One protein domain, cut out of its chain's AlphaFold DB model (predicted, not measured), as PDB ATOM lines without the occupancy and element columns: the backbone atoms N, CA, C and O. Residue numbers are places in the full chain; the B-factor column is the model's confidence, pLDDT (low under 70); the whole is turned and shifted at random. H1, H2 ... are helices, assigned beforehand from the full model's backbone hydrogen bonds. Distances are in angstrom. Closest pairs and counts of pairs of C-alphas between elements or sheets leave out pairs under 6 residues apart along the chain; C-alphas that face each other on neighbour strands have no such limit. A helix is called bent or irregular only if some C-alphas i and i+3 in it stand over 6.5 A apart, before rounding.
ATOM      1  N   TYR A  17     -11.154  26.913 -39.875       60.38
ATOM      2  CA  TYR A  17      -9.733  27.128 -39.595       60.38
ATOM      3  C   TYR A  17      -9.474  27.272 -38.087       60.38
ATOM      4  O   TYR A  17      -8.600  26.609 -37.535       60.38
ATOM      5  N   PHE A  18     -10.310  28.041 -37.380       61.00
ATOM      6  CA  PHE A  18     -10.217  28.157 -35.920       61.00
ATOM      7  C   PHE A  18     -10.484  26.832 -35.191       61.00
ATOM      8  O   PHE A  18      -9.879  26.575 -34.148       61.00
ATOM      9  N   LYS A  19     -11.337  25.961 -35.744       68.00
ATOM     10  CA  LYS A  19     -11.612  24.637 -35.169       68.00
ATOM     11  C   LYS A  19     -10.424  23.678 -35.327       68.00
ATOM     12  O   LYS A  19     -10.069  23.005 -34.366       68.00
ATOM     13  N   GLN A  20      -9.755  23.684 -36.484       67.31
ATOM     14  CA  GLN A  20      -8.541  22.886 -36.707       67.31
ATOM     15  C   GLN A  20      -7.354  23.360 -35.862       67.31
ATOM     16  O   GLN A  20      -6.658  22.535 -35.274       67.31
ATOM     17  N   VAL A  21      -7.149  24.674 -35.725       66.19
ATOM     18  CA  VAL A  21      -6.085  25.221 -34.861       66.19
ATOM     19  C   VAL A  21      -6.353  24.895 -33.383       66.19
ATOM     20  O   VAL A  21      -5.428  24.568 -32.638       66.19
ATOM     21  N   SER A  22      -7.624  24.898 -32.964       66.12
ATOM     22  CA  SER A  22      -8.041  24.484 -31.619       66.12
ATOM     23  C   SER A  22      -7.788  23.000 -31.325       66.12
ATOM     24  O   SER A  22      -7.512  22.666 -30.173       66.12
ATOM     25  N   GLU A  23      -7.930  22.106 -32.305       68.19
ATOM     26  CA  GLU A  23      -7.675  20.671 -32.120       68.19
ATOM     27  C   GLU A  23      -6.180  20.342 -32.194       68.19
ATOM     28  O   GLU A  23      -5.697  19.530 -31.407       68.19
ATOM     29  N   PHE A  24      -5.420  21.034 -33.048       66.19
ATOM     30  CA  PHE A  24      -3.969  20.865 -33.139       66.19
ATOM     31  C   PHE A  24      -3.258  21.265 -31.833       66.19
ATOM     32  O   PHE A  24      -2.381  20.548 -31.354       66.19
ATOM     33  N   GLY A  25      -3.703  22.347 -31.181       57.94
ATOM     34  CA  GLY A  25      -3.154  22.784 -29.892       57.94
ATOM     35  C   GLY A  25      -3.360  21.795 -28.736       57.94
ATOM     36  O   GLY A  25      -2.569  21.795 -27.797       57.94
ATOM     37  N   LYS A  26      -4.377  20.920 -28.801       59.69
ATOM     38  CA  LYS A  26      -4.618  19.896 -27.766       59.69
ATOM     39  C   LYS A  26      -3.634  18.729 -27.835       59.69
ATOM     40  O   LYS A  26      -3.386  18.109 -26.808       59.69
ATOM     41  N   ASN A  27      -3.067  18.456 -29.010       58.19
ATOM     42  CA  ASN A  27      -2.210  17.289 -29.233       58.19
ATOM     43  C   ASN A  27      -0.709  17.614 -29.197       58.19
ATOM     44  O   ASN A  27       0.099  16.713 -29.012       58.19
ATOM     45  N   VAL A  28      -0.317  18.881 -29.372       60.41
ATOM     46  CA  VAL A  28       1.105  19.282 -29.452       60.41
ATOM     47  C   VAL A  28       1.728  19.593 -28.083       60.41
ATOM     48  O   VAL A  28       2.946  19.611 -27.958       60.41
ATOM     49  N   PHE A  29       0.920  19.787 -27.034       56.19
ATOM     50  CA  PHE A  29       1.404  20.236 -25.719       56.19
ATOM     51  C   PHE A  29       1.030  19.329 -24.537       56.19
ATOM     52  O   PHE A  29       1.118  19.754 -23.386       56.19
ATOM     53  N   SER A  30       0.625  18.081 -24.778       55.94
ATOM     54  CA  SER A  30       0.505  17.089 -23.704       55.94
ATOM     55  C   SER A  30       1.900  16.618 -23.286       55.94
ATOM     56  O   SER A  30       2.418  15.641 -23.819       55.94
ATOM     57  N   SER A  31       2.525  17.356 -22.367       53.62
ATOM     58  CA  SER A  31       3.735  16.925 -21.665       53.62
ATOM     59  C   SER A  31       3.438  15.694 -20.806       53.62
ATOM     60  O   SER A  31       2.373  15.621 -20.190       53.62
ATOM     61  N   GLU A  32       4.380  14.748 -20.761       54.50
ATOM     62  CA  GLU A  32       4.363  13.607 -19.841       54.50
ATOM     63  C   GLU A  32       4.056  14.059 -18.408       54.50
ATOM     64  O   GLU A  32       4.611  15.040 -17.912       54.50
ATOM     65  N   LEU A  33       3.120  13.344 -17.783       51.12
ATOM     66  CA  LEU A  33       2.701  13.524 -16.399       51.12
ATOM     67  C   LEU A  33       3.895  13.279 -15.471       51.12
ATOM     68  O   LEU A  33       4.501  12.208 -15.516       51.12
ATOM     69  N   ASP A  34       4.198  14.236 -14.598       56.53
ATOM     70  CA  ASP A  34       4.990  13.950 -13.412       56.53
ATOM     71  C   ASP A  34       4.155  13.094 -12.436       56.53
ATOM     72  O   ASP A  34       2.919  13.096 -12.462       56.53
ATOM     73  N   GLU A  35       4.822  12.335 -11.564       61.91
ATOM     74  CA  GLU A  35       4.204  11.364 -10.638       61.91
ATOM     75  C   GLU A  35       3.164  11.972  -9.672       61.91
ATOM     76  O   GLU A  35       2.490  11.249  -8.939       61.91
ATOM     77  N   THR A  36       2.991  13.296  -9.674       70.12
ATOM     78  CA  THR A  36       2.003  14.005  -8.858       70.12
ATOM     79  C   THR A  36       0.604  14.049  -9.484       70.12
ATOM     80  O   THR A  36      -0.360  14.385  -8.793       70.12
ATOM     81  N   GLY A  37       0.449  13.668 -10.761       63.59
ATOM     82  CA  GLY A  37      -0.856  13.562 -11.425       63.59
ATOM     83  C   GLY A  37      -1.549  14.906 -11.686       63.59
ATOM     84  O   GLY A  37      -2.751  14.934 -11.962       63.59
ATOM     85  N   VAL A  38      -0.822  16.025 -11.602       66.31
ATOM     86  CA  VAL A  38      -1.377  17.364 -11.824       66.31
ATOM     87  C   VAL A  38      -1.141  17.782 -13.276       66.31
ATOM     88  O   VAL A  38      -0.048  18.171 -13.671       66.31
ATOM     89  N   THR A  39      -2.187  17.742 -14.102       63.59
ATOM     90  CA  THR A  39      -2.110  18.240 -15.483       63.59
ATOM     91  C   THR A  39      -2.105  19.769 -15.495       63.59
ATOM     92  O   THR A  39      -3.141  20.402 -15.264       63.59
ATOM     93  N   TYR A  40      -0.961  20.384 -15.791       64.69
ATOM     94  CA  TYR A  40      -0.873  21.829 -15.992       64.69
ATOM     95  C   TYR A  40      -1.373  22.200 -17.387       64.69
ATOM     96  O   TYR A  40      -0.718  21.963 -18.399       64.69
ATOM     97  N   ASN A  41      -2.556  22.808 -17.455       78.38
ATOM     98  CA  ASN A  41      -3.078  23.326 -18.710       78.38
ATOM     99  C   ASN A  41      -2.380  24.655 -19.042       78.38
ATOM    100  O   ASN A  41      -2.633  25.676 -18.400       78.38
ATOM    101  N   ILE A  42      -1.513  24.642 -20.057       81.81
ATOM    102  CA  ILE A  42      -0.795  25.827 -20.550       81.81
ATOM    103  C   ILE A  42      -1.756  26.977 -20.869       81.81
ATOM    104  O   ILE A  42      -1.430  28.126 -20.586       81.81
ATOM    105  N   PHE A  43      -2.965  26.700 -21.371       80.00
ATOM    106  CA  PHE A  43      -3.954  27.755 -21.603       80.00
ATOM    107  C   PHE A  43      -4.382  28.439 -20.309       80.00
ATOM    108  O   PHE A  43      -4.533  29.654 -20.287       80.00
ATOM    109  N   ASP A  44      -4.531  27.686 -19.224       82.62
ATOM    110  CA  ASP A  44      -4.937  28.232 -17.931       82.62
ATOM    111  C   ASP A  44      -3.807  29.068 -17.308       82.62
ATOM    112  O   ASP A  44      -4.052  30.124 -16.725       82.62
ATOM    113  N   PHE A  45      -2.552  28.657 -17.523       82.50
ATOM    114  CA  PHE A  45      -1.374  29.453 -17.175       82.50
ATOM    115  C   PHE A  45      -1.291  30.746 -17.998       82.50
ATOM    116  O   PHE A  45      -1.068  31.817 -17.433       82.50
ATOM    117  N   VAL A  46      -1.514  30.678 -19.313       88.12
ATOM    118  CA  VAL A  46      -1.507  31.852 -20.199       88.12
ATOM    119  C   VAL A  46      -2.644  32.807 -19.847       88.12
ATOM    120  O   VAL A  46      -2.405  34.005 -19.744       88.12
ATOM    121  N   ILE A  47      -3.857  32.307 -19.593       89.44
ATOM    122  CA  ILE A  47      -5.011  33.132 -19.208       89.44
ATOM    123  C   ILE A  47      -4.763  33.810 -17.858       89.44
ATOM    124  O   ILE A  47      -4.990  35.013 -17.729       89.44
ATOM    125  N   LYS A  48      -4.236  33.081 -16.865       91.56
ATOM    126  CA  LYS A  48      -3.916  33.652 -15.545       91.56
ATOM    127  C   LYS A  48      -2.809  34.704 -15.602       91.56
ATOM    128  O   LYS A  48      -2.834  35.641 -14.811       91.56
ATOM    129  N   ASN A  49      -1.872  34.582 -16.542       93.00
ATOM    130  CA  ASN A  49      -0.721  35.479 -16.660       93.00
ATOM    131  C   ASN A  49      -0.806  36.445 -17.851       93.00
ATOM    132  O   ASN A  49       0.178  37.120 -18.159       93.00
ATOM    133  N   ILE A  50      -1.964  36.562 -18.510       94.12
ATOM    134  CA  ILE A  50      -2.094  37.339 -19.751       94.12
ATOM    135  C   ILE A  50      -1.726  38.815 -19.558       94.12
ATOM    136  O   ILE A  50      -1.098  39.419 -20.423       94.12
ATOM    137  N   ILE A  51      -2.031  39.373 -18.384       93.75
ATOM    138  CA  ILE A  51      -1.688  40.753 -18.021       93.75
ATOM    139  C   ILE A  51      -0.163  40.934 -17.941       93.75
ATOM    140  O   ILE A  51       0.368  41.916 -18.456       93.75
ATOM    141  N   VAL A  52       0.554  39.974 -17.346       94.25
ATOM    142  CA  VAL A  52       2.023  40.013 -17.222       94.25
ATOM    143  C   VAL A  52       2.683  39.899 -18.597       94.25
ATOM    144  O   VAL A  52       3.623  40.631 -18.900       94.25
ATOM    145  N   LEU A  53       2.152  39.034 -19.461       93.94
ATOM    146  CA  LEU A  53       2.656  38.825 -20.819       93.94
ATOM    147  C   LEU A  53       2.498  40.084 -21.688       93.94
ATOM    148  O   LEU A  53       3.431  40.465 -22.396       93.94
ATOM    149  N   ILE A  54       1.363  40.783 -21.571       96.19
ATOM    150  CA  ILE A  54       1.141  42.080 -22.230       96.19
ATOM    151  C   ILE A  54       2.168  43.117 -21.749       96.19
ATOM    152  O   ILE A  54       2.741  43.828 -22.574       96.19
ATOM    153  N   PHE A  55       2.458  43.174 -20.446       96.69
ATOM    154  CA  PHE A  55       3.481  44.075 -19.906       96.69
ATOM    155  C   PHE A  55       4.879  43.790 -20.470       96.69
ATOM    156  O   PHE A  55       5.584  44.725 -20.845       96.69
ATOM    157  N   ILE A  56       5.267  42.518 -20.590       96.38
ATOM    158  CA  ILE A  56       6.559  42.128 -21.176       96.38
ATOM    159  C   ILE A  56       6.643  42.565 -22.643       96.38
ATOM    160  O   ILE A  56       7.650  43.138 -23.054       96.38
ATOM    161  N   ILE A  57       5.580  42.357 -23.425       96.94
ATOM    162  CA  ILE A  57       5.534  42.777 -24.834       96.94
ATOM    163  C   ILE A  57       5.660  44.302 -24.952       96.94
ATOM    164  O   ILE A  57       6.423  44.787 -25.785       96.94
ATOM    165  N   ILE A  58       4.978  45.064 -24.092       97.50
ATOM    166  CA  ILE A  58       5.087  46.530 -24.065       97.50
ATOM    167  C   ILE A  58       6.522  46.966 -23.737       97.50
ATOM    168  O   ILE A  58       7.050  47.850 -24.407       97.50
ATOM    169  N   ILE A  59       7.183  46.328 -22.766       97.75
ATOM    170  CA  ILE A  59       8.582  46.627 -22.420       97.75
ATOM    171  C   ILE A  59       9.512  46.347 -23.607       97.75
ATOM    172  O   ILE A  59      10.358  47.182 -23.923       97.75
ATOM    173  N   ILE A  60       9.331  45.222 -24.307       97.38
ATOM    174  CA  ILE A  60      10.124  44.889 -25.501       97.38
ATOM    175  C   ILE A  60       9.910  45.934 -26.602       97.38
ATOM    176  O   ILE A  60      10.882  46.371 -27.216       97.38
ATOM    177  N   ILE A  61       8.671  46.381 -26.824       97.88
ATOM    178  CA  ILE A  61       8.360  47.433 -27.804       97.88
ATOM    179  C   ILE A  61       9.025  48.757 -27.410       97.88
ATOM    180  O   ILE A  61       9.613  49.410 -28.267       97.88
ATOM    181  N   ILE A  62       8.992  49.144 -26.132       97.75
ATOM    182  CA  ILE A  62       9.647  50.372 -25.648       97.75
ATOM    183  C   ILE A  62      11.166  50.291 -25.834       97.75
ATOM    184  O   ILE A  62      11.764  51.243 -26.330       97.75
ATOM    185  N   ILE A  63      11.793  49.159 -25.495       97.62
ATOM    186  CA  ILE A  63      13.234  48.944 -25.704       97.62
ATOM    187  C   ILE A  63      13.568  49.000 -27.198       97.62
ATOM    188  O   ILE A  63      14.523  49.668 -27.589       97.62
ATOM    189  N   TYR A  64      12.768  48.349 -28.044       97.69
ATOM    190  CA  TYR A  64      12.952  48.366 -29.494       97.69
ATOM    191  C   TYR A  64      12.838  49.783 -30.071       97.69
ATOM    192  O   TYR A  64      13.702  50.200 -30.843       97.69
ATOM    193  N   LEU A  65      11.821  50.547 -29.662       97.06
ATOM    194  CA  LEU A  65      11.649  51.942 -30.069       97.06
ATOM    195  C   LEU A  65      12.792  52.822 -29.556       97.06
ATOM    196  O   LEU A  65      13.283  53.652 -30.313       97.06
ATOM    197  N   GLY A  66      13.269  52.602 -28.328       96.69
ATOM    198  CA  GLY A  66      14.431  53.296 -27.772       96.69
ATOM    199  C   GLY A  66      15.708  53.030 -28.574       96.69
ATOM    200  O   GLY A  66      16.394  53.973 -28.958       96.69
ATOM    201  N   ILE A  67      15.993  51.767 -28.913       95.50
ATOM    202  CA  ILE A  67      17.137  51.392 -29.762       95.50
ATOM    203  C   ILE A  67      16.982  51.973 -31.172       95.50
ATOM    204  O   ILE A  67      17.952  52.469 -31.741       95.50
ATOM    205  N   SER A  68      15.777  51.928 -31.748       93.75
ATOM    206  CA  SER A  68      15.497  52.483 -33.076       93.75
ATOM    207  C   SER A  68      15.689  53.997 -33.108       93.75
ATOM    208  O   SER A  68      16.325  54.507 -34.028       93.75
ATOM    209  N   TYR A  69      15.181  54.707 -32.098       94.00
ATOM    210  CA  TYR A  69      15.345  56.150 -31.948       94.00
ATOM    211  C   TYR A  69      16.826  56.514 -31.789       94.00
ATOM    212  O   TYR A  69      17.336  57.343 -32.538       94.00
ATOM    213  N   PHE A  70      17.554  55.811 -30.915       87.31
ATOM    214  CA  PHE A  70      18.982  56.058 -30.697       87.31
ATOM    215  C   PHE A  70      19.824  55.769 -31.953       87.31
ATOM    216  O   PHE A  70      20.749  56.515 -32.272       87.31
ATOM    217  N   ARG A  71      19.483  54.718 -32.717       84.44
ATOM    218  CA  ARG A  71      20.117  54.419 -34.016       84.44
ATOM    219  C   ARG A  71      19.828  55.494 -35.059       84.44
ATOM    220  O   ARG A  71      20.717  55.822 -35.839       84.44
ATOM    221  N   GLN A  72      18.605  56.018 -35.098       81.06
ATOM    222  CA  GLN A  72      18.237  57.085 -36.023       81.06
ATOM    223  C   GLN A  72      18.972  58.384 -35.688       81.06
ATOM    224  O   GLN A  72      19.557  58.989 -36.581       81.06
ATOM    225  N   GLU A  73      19.010  58.773 -34.414       75.62
ATOM    226  CA  GLU A  73      19.736  59.958 -33.955       75.62
ATOM    227  C   GLU A  73      21.242  59.829 -34.236       75.62
ATOM    228  O   GLU A  73      21.830  60.732 -34.824       75.62
ATOM    229  N   SER A  74      21.839  58.659 -33.978       66.88
ATOM    230  CA  SER A  74      23.250  58.391 -34.313       66.88
ATOM    231  C   SER A  74      23.545  58.561 -35.814       66.88
ATOM    232  O   SER A  74      24.550  59.167 -36.174       66.88
ATOM    233  N   ARG A  75      22.644  58.117 -36.708       63.25
ATOM    234  CA  ARG A  75      22.793  58.318 -38.166       63.25
ATOM    235  C   ARG A  75      22.673  59.781 -38.592       63.25
ATOM    236  O   ARG A  75      23.278  60.177 -39.582       63.25
ATOM    237  N   VAL A  76      21.869  60.581 -37.894       59.59
ATOM    238  CA  VAL A  76      21.723  62.014 -38.194       59.59
ATOM    239  C   VAL A  76      22.948  62.794 -37.712       59.59
ATOM    240  O   VAL A  76      23.382  63.716 -38.397       59.59
ATOM    241  N   TYR A  77      23.559  62.390 -36.595       57.00
ATOM    242  CA  TYR A  77      24.817  62.973 -36.121       57.00
ATOM    243  C   TYR A  77      26.013  62.651 -37.031       57.00
ATOM    244  O   TYR A  77      26.848  63.528 -37.231       57.00
ATOM    245  N   GLU A  78      26.075  61.460 -37.636       53.88
ATOM    246  CA  GLU A  78      27.128  61.122 -38.613       53.88
ATOM    247  C   GLU A  78      26.996  61.882 -39.944       53.88
ATOM    248  O   GLU A  78      28.001  62.137 -40.606       53.88
ATOM    249  N   ASN A  79      25.778  62.287 -40.318       49.53
ATOM    250  CA  ASN A  79      25.493  63.002 -41.569       49.53
ATOM    251  C   ASN A  79      25.381  64.519 -41.400       49.53
ATOM    252  O   ASN A  79      24.944  65.214 -42.321       49.53
TER     253      ASN A  79
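What this domain is: This is residues 17 to 79 of the 566 residues of an uncharacterized protein of viral metagenome (UniProt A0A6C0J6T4). One long helix, H3, sticks out as an arm and makes most of the length, while at its first end a short helix, H2, a loop that goes out and folds back, and a second short helix, H1, form a loose head with no packed core. The loop, residues 29 to 41, reaches its far tip near Glu 35, and residues 17 to 24 of H1 stand free as well. The printed part has 63 residues with three named helices, in the order H1, H2, H3 along the chain, and no named strand; the class is all helix, with 48 of the 63 residues in named helices. The whole is extended, with a radius of gyration of the C-alphas of 20.5 A, and elongated, with spans of 62 by 32 by 20 A.

How they stand to each other: The first helix from the start of the printed part is H1, residues 17 to 28, and it touches no helix. H2, residues 42 to 48, follows it after a long link of 13 residues, 29 to 41. H1 and H2 are apart, with no C-alpha of the one within 8 A of the other. H3, residues 50 to 78, follows H2 after a tight link of one residue, Asn 49. H2 and H3 meet only through their link and are near each other, with 5 pairs of C-alphas within 10 A. H1 and H3 are apart. The N-to-C direction is (0.61, -0.53, 0.58) for H1, (-0.25, 0.86, 0.45) for H2 and (0.64, 0.58, -0.50) for H3. No two of the helices form a hairpin. In H2 and H3 every O i to N i+4 pair is within hydrogen-bond range, and in H1 6 of 8 such pairs are.

Where its parts are: H1 runs from Tyr 17, whose C-alpha is at (-9.733, 27.128, -39.595), to Val 28, whose C-alpha is at (1.105, 19.282, -29.452), 16.8 A from first to last C-alpha. H2 runs from Ile 42 to Lys 48, seven residues and 9.8 A from first to last C-alpha, with C-alpha 42 at (-0.795, 25.827, -20.550). H3 is the longest helix, 29 residues from Ile 50 to Glu 78, and measures 42.1 A from first to last C-alpha. Its C-alpha 50 is at (-2.094, 37.339, -19.751) and its C-alpha 78 at (27.128, 61.122, -38.613). None of the three helices is bent or irregular. In the link before H2, C-alpha 35 is at (4.204, 11.364, -10.638).

The domain as a whole: The two C-alphas farthest apart are those of Glu 35 and Asn 79, at 63.8 A, and the first and last printed C-alphas, of Tyr 17 and Asn 79, are 50.3 A apart. Residues 17 to 24, 32 to 38 and 44 to 79 stand free, with no C-alpha 8 or more residues away along the chain within 10 A. The stretch of residues 29 to 41 has no named element, and its C-alphas lie 16 to 29 A from the mean of all C-alphas. The printed part has no cut and runs from residue 17 to residue 79 of a chain of 566 residues. The link from H1 to H2 is long and the link from H2 to H3 is tight. The mean pLDDT of the printed part is 76.9, with means of 63 for H1, 85 for H2 and 88 for H3. The model's confidence is low, under 70, in 29 residues, namely 17 to 35, 37 to 40 and 74 to 79.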